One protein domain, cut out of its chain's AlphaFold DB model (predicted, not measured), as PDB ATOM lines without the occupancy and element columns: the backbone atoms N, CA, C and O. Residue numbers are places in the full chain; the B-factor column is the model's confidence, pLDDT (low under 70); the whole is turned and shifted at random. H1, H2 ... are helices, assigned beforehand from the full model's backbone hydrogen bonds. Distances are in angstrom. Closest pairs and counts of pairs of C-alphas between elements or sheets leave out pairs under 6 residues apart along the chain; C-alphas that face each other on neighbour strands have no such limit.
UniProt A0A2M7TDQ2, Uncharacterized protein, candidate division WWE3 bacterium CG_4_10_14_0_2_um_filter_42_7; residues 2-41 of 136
ATOM      1  N   PRO A   2       0.904 -46.663 -35.848       79.50
ATOM      2  CA  PRO A   2       0.145 -47.803 -36.360       79.50
ATOM      3  C   PRO A   2       1.082 -48.864 -36.950       79.50
ATOM      4  O   PRO A   2       2.037 -48.510 -37.637       79.50
ATOM      5  N   ARG A   3       0.785 -50.156 -36.738       82.25
ATOM      6  CA  ARG A   3       1.613 -51.268 -37.251       82.25
ATOM      7  C   ARG A   3       1.858 -51.191 -38.761       82.25
ATOM      8  O   ARG A   3       2.948 -51.495 -39.219       82.25
ATOM      9  N   ARG A   4       0.868 -50.694 -39.514       86.19
ATOM     10  CA  ARG A   4       0.939 -50.508 -40.971       86.19
ATOM     11  C   ARG A   4       2.095 -49.611 -41.428       86.19
ATOM     12  O   ARG A   4       2.489 -49.734 -42.569       86.19
ATOM     13  N   TYR A   5       2.629 -48.731 -40.583       85.94
ATOM     14  CA  TYR A   5       3.692 -47.796 -40.973       85.94
ATOM     15  C   TYR A   5       5.038 -48.111 -40.317       85.94
ATOM     16  O   TYR A   5       5.958 -47.312 -40.408       85.94
ATOM     17  N   GLN A   6       5.170 -49.260 -39.646       84.12
ATOM     18  CA  GLN A   6       6.404 -49.631 -38.942       84.12
ATOM     19  C   GLN A   6       7.591 -49.897 -39.875       84.12
ATOM     20  O   GLN A   6       8.723 -49.871 -39.411       84.12
ATOM     21  N   PHE A   7       7.334 -50.159 -41.157       87.75
ATOM     22  CA  PHE A   7       8.375 -50.371 -42.161       87.75
ATOM     23  C   PHE A   7       8.890 -49.070 -42.790       87.75
ATOM     24  O   PHE A   7       9.868 -49.111 -43.529       87.75
ATOM     25  N   LEU A   8       8.219 -47.935 -42.557       86.50
ATOM     26  CA  LEU A   8       8.687 -46.643 -43.045       86.50
ATOM     27  C   LEU A   8       9.806 -46.141 -42.138       86.50
ATOM     28  O   LEU A   8       9.716 -46.255 -40.913       86.50
ATOM     29  N   ASP A   9      10.836 -45.555 -42.741       90.06
ATOM     30  CA  ASP A   9      11.825 -44.812 -41.974       90.06
ATOM     31  C   ASP A   9      11.182 -43.575 -41.318       90.06
ATOM     32  O   ASP A   9      10.119 -43.069 -41.705       90.06
ATOM     33  N   ASN A  10      11.830 -43.090 -40.261       87.25
ATOM     34  CA  ASN A  10      11.335 -41.924 -39.540       87.25
ATOM     35  C   ASN A  10      11.302 -40.681 -40.442       87.25
ATOM     36  O   ASN A  10      10.420 -39.843 -40.283       87.25
ATOM     37  N   GLU A  11      12.233 -40.563 -41.387       90.88
ATOM     38  CA  GLU A  11      12.327 -39.416 -42.288       90.88
ATOM     39  C   GLU A  11      11.091 -39.292 -43.186       90.88
ATOM     40  O   GLU A  11      10.450 -38.240 -43.197       90.88
ATOM     41  N   ASN A  12      10.672 -40.378 -43.838       89.31
ATOM     42  CA  ASN A  12       9.468 -40.405 -44.665       89.31
ATOM     43  C   ASN A  12       8.208 -40.144 -43.838       89.31
ATOM     44  O   ASN A  12       7.298 -39.451 -44.294       89.31
ATOM     45  N   ILE A  13       8.152 -40.651 -42.603       88.94
ATOM     46  CA  ILE A  13       7.043 -40.375 -41.686       88.94
ATOM     47  C   ILE A  13       6.945 -38.873 -41.390       88.94
ATOM     48  O   ILE A  13       5.867 -38.285 -41.515       88.94
ATOM     49  N   TRP A  14       8.050 -38.244 -40.985       91.12
ATOM     50  CA  TRP A  14       8.059 -36.820 -40.654       91.12
ATOM     51  C   TRP A  14       7.790 -35.957 -41.883       91.12
ATOM     52  O   TRP A  14       7.013 -35.005 -41.796       91.12
ATOM     53  N   ALA A  15       8.355 -36.322 -43.035       93.94
ATOM     54  CA  ALA A  15       8.084 -35.668 -44.307       93.94
ATOM     55  C   ALA A  15       6.588 -35.715 -44.651       93.94
ATOM     56  O   ALA A  15       5.999 -34.677 -44.955       93.94
ATOM     57  N   ALA A  16       5.942 -36.878 -44.523       92.62
ATOM     58  CA  ALA A  16       4.513 -37.029 -44.783       92.62
ATOM     59  C   ALA A  16       3.652 -36.169 -43.840       92.62
ATOM     60  O   ALA A  16       2.739 -35.474 -44.289       92.62
ATOM     61  N   VAL A  17       3.963 -36.157 -42.537       92.06
ATOM     62  CA  VAL A  17       3.245 -35.327 -41.553       92.06
ATOM     63  C   VAL A  17       3.434 -33.834 -41.833       92.06
ATOM     64  O   VAL A  17       2.475 -33.066 -41.728       92.06
ATOM     65  N   ASN A  18       4.637 -33.411 -42.221       94.12
ATOM     66  CA  ASN A  18       4.909 -32.021 -42.582       94.12
ATOM     67  C   ASN A  18       4.122 -31.607 -43.829       94.12
ATOM     68  O   ASN A  18       3.457 -30.579 -43.798       94.12
ATOM     69  N   LYS A  19       4.078 -32.446 -44.870       95.44
ATOM     70  CA  LYS A  19       3.270 -32.172 -46.070       95.44
ATOM     71  C   LYS A  19       1.780 -32.055 -45.765       95.44
ATOM     72  O   LYS A  19       1.120 -31.175 -46.311       95.44
ATOM     73  N   ALA A  20       1.253 -32.888 -44.866       93.38
ATOM     74  CA  ALA A  20      -0.128 -32.755 -44.411       93.38
ATOM     75  C   ALA A  20      -0.363 -31.415 -43.691       93.38
ATOM     76  O   ALA A  20      -1.369 -30.752 -43.938       93.38
ATOM     77  N   ARG A  21       0.575 -30.986 -42.834       92.62
ATOM     78  CA  ARG A  21       0.506 -29.682 -42.157       92.62
ATOM     79  C   ARG A  21       0.523 -28.530 -43.162       92.62
ATOM     80  O   ARG A  21      -0.333 -27.654 -43.073       92.62
ATOM     81  N   ASP A  22       1.449 -28.557 -44.114       94.69
ATOM     82  CA  ASP A  22       1.592 -27.522 -45.141       94.69
ATOM     83  C   ASP A  22       0.313 -27.390 -45.973       94.69
ATOM     84  O   ASP A  22      -0.156 -26.281 -46.213       94.69
ATOM     85  N   ALA A  23      -0.307 -28.518 -46.344       93.88
ATOM     86  CA  ALA A  23      -1.570 -28.523 -47.078       93.88
ATOM     87  C   ALA A  23      -2.694 -27.828 -46.293       93.88
ATOM     88  O   ALA A  23      -3.383 -26.971 -46.839       93.88
ATOM     89  N   PHE A  24      -2.865 -28.134 -45.003       88.69
ATOM     90  CA  PHE A  24      -3.907 -27.491 -44.196       88.69
ATOM     91  C   PHE A  24      -3.627 -26.012 -43.895       88.69
ATOM     92  O   PHE A  24      -4.574 -25.257 -43.678       88.69
ATOM     93  N   LEU A  25      -2.360 -25.587 -43.889       91.31
ATOM     94  CA  LEU A  25      -1.969 -24.188 -43.674       91.31
ATOM     95  C   LEU A  25      -1.966 -23.344 -44.957       91.31
ATOM     96  O   LEU A  25      -1.901 -22.121 -44.867       91.31
ATOM     97  N   ALA A  26      -2.041 -23.963 -46.137       92.25
ATOM     98  CA  ALA A  26      -2.021 -23.251 -47.412       92.25
ATOM     99  C   ALA A  26      -3.324 -22.489 -47.716       92.25
ATOM    100  O   ALA A  26      -3.296 -21.530 -48.486       92.25
ATOM    101  N   ALA A  27      -4.451 -22.906 -47.130       91.94
ATOM    102  CA  ALA A  27      -5.761 -22.331 -47.418       91.94
ATOM    103  C   ALA A  27      -5.995 -20.981 -46.723       91.94
ATOM    104  O   ALA A  27      -5.834 -20.849 -45.510       91.94
ATOM    105  N   LYS A  28      -6.473 -19.999 -47.489       89.19
ATOM    106  CA  LYS A  28      -6.786 -18.633 -47.032       89.19
ATOM    107  C   LYS A  28      -8.248 -18.421 -46.669       89.19
ATOM    108  O   LYS A  28      -8.581 -17.431 -46.020       89.19
ATOM    109  N   ASP A  29      -9.132 -19.305 -47.105       86.44
ATOM    110  CA  ASP A  29     -10.571 -19.250 -46.861       86.44
ATOM    111  C   ASP A  29     -11.172 -20.663 -46.875       86.44
ATOM    112  O   ASP A  29     -10.474 -21.662 -47.052       86.44
ATOM    113  N   GLY A  30     -12.477 -20.766 -46.631       87.31
ATOM    114  CA  GLY A  30     -13.170 -22.048 -46.617       87.31
ATOM    115  C   GLY A  30     -13.271 -22.721 -47.988       87.31
ATOM    116  O   GLY A  30     -13.345 -23.941 -48.032       87.31
ATOM    117  N   GLU A  31     -13.239 -21.981 -49.098       91.56
ATOM    118  CA  GLU A  31     -13.284 -22.583 -50.437       91.56
ATOM    119  C   GLU A  31     -11.956 -23.260 -50.791       91.56
ATOM    120  O   GLU A  31     -11.936 -24.352 -51.360       91.56
ATOM    121  N   GLU A  32     -10.830 -22.637 -50.447       92.94
ATOM    122  CA  GLU A  32      -9.520 -23.277 -50.543       92.94
ATOM    123  C   GLU A  32      -9.416 -24.480 -49.598       92.94
ATOM    124  O   GLU A  32      -8.924 -25.525 -50.024       92.94
ATOM    125  N   VAL A  33      -9.946 -24.393 -48.368       93.19
ATOM    126  CA  VAL A  33     -10.021 -25.553 -47.459       93.19
ATOM    127  C   VAL A  33     -10.801 -26.700 -48.104       93.19
ATOM    128  O   VAL A  33     -10.298 -27.822 -48.133       93.19
ATOM    129  N   ASP A  34     -11.986 -26.434 -48.659       93.44
ATOM    130  CA  ASP A  34     -12.816 -27.456 -49.305       93.44
ATOM    131  C   ASP A  34     -12.083 -28.098 -50.491       93.44
ATOM    132  O   ASP A  34     -12.060 -29.322 -50.618       93.44
ATOM    133  N   ARG A  35     -11.420 -27.296 -51.336       94.88
ATOM    134  CA  ARG A  35     -10.616 -27.800 -52.463       94.88
ATOM    135  C   ARG A  35      -9.479 -28.706 -51.996       94.88
ATOM    136  O   ARG A  35      -9.317 -29.796 -52.542       94.88
ATOM    137  N   ILE A  36      -8.733 -28.294 -50.972       95.56
ATOM    138  CA  ILE A  36      -7.630 -29.087 -50.412       95.56
ATOM    139  C   ILE A  36      -8.158 -30.378 -49.780       95.56
ATOM    140  O   ILE A  36      -7.635 -31.454 -50.061       95.56
ATOM    141  N   MET A  37      -9.226 -30.303 -48.981       95.94
ATOM    142  CA  MET A  37      -9.849 -31.478 -48.366       95.94
ATOM    143  C   MET A  37     -10.378 -32.453 -49.415       95.94
ATOM    144  O   MET A  37     -10.206 -33.655 -49.254       95.94
ATOM    145  N   ASN A  38     -10.999 -31.962 -50.488       96.12
ATOM    146  CA  ASN A  38     -11.495 -32.798 -51.582       96.12
ATOM    147  C   ASN A  38     -10.371 -33.473 -52.369       96.12
ATOM    148  O   ASN A  38     -10.585 -34.554 -52.908       96.12
ATOM    149  N   PHE A  39      -9.195 -32.852 -52.425       96.62
ATOM    150  CA  PHE A  39      -8.033 -33.420 -53.092       96.62
ATOM    151  C   PHE A  39      -7.341 -34.507 -52.257       96.62
ATOM    152  O   PHE A  39      -6.959 -35.536 -52.808       96.62
ATOM    153  N   ILE A  40      -7.174 -34.297 -50.944       96.00
ATOM    154  CA  ILE A  40      -6.348 -35.187 -50.103       96.00
ATOM    155  C   ILE A  40      -7.144 -36.197 -49.267       96.00
ATOM    156  O   ILE A  40      -6.563 -37.186 -48.828       96.00
ATOM    157  N   LEU A  41      -8.430 -35.943 -48.996       96.56
ATOM    158  CA  LEU A  41      -9.260 -36.784 -48.129       96.56
ATOM    159  C   LEU A  41     -10.413 -37.414 -48.902       96.56
ATOM    160  O   LEU A  41     -11.117 -36.766 -49.679       96.56
TER     161      LEU A  41
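AT A GLANCE: This is residues 2 to 41 of the 136 residues of an uncharacterized protein of candidate division WWE3 bacterium CG_4_10_14_0_2_um_filter_42_7 (UniProt A0A2M7TDQ2). An open, bracket-like shape: a long straight helix, H1, makes the longest axis, a shorter helix, H2, folds back from its far end, and a tail, residues 2 to 9, turns off at its near end towards the same side as H2. The space between tail and H2 is empty, and residues 6 to 12 and 14 to 19 stand free. The printed part has 40 residues with two named helices, H1 then H2, and no named strand; the class is all helix. The whole is loose, with a radius of gyration of the C-alphas of 12.8 A and spans of 36 by 15 by 12 A.

HOW THE PARTS SIT: H1, residues 10 to 25, and H2, residues 30 to 40, form a helical hairpin. They only just touch, with 3 pairs of C-alphas within 8 A; the closest are those of Ala 23 and Ile 36, 6.9 A apart. H1 touches H2 with residues 23 to 24 alone. Their lines stand at a shallow tilt of 30 degrees, and they run opposite ways, with centres 16.8 A apart. In both H1 and H2 every O i to N i+4 pair is within hydrogen-bond range.

IN THESE COORDINATES: The printed part begins at Pro 2, with its C-alpha at (0.145, -47.803, -36.360). H1 runs from Asn 10, C-alpha at (11.335, -41.924, -39.540), to Leu 25, a length of 22.6 A. A tight link of 4 residues leads to H2, from Gly 30 to Ile 40, 15.2 A long, which ends with C-alpha 40 at (-6.348, -35.187, -50.103).

THE WHOLE: The two C-alphas farthest apart are those of Phe 7 and Asp 29, at 36.7 A, while those of Pro 2 and Leu 41 are 18.7 A apart. The printed part has no cut. The mean pLDDT of the printed part is 91.1, and no printed residue is under 70.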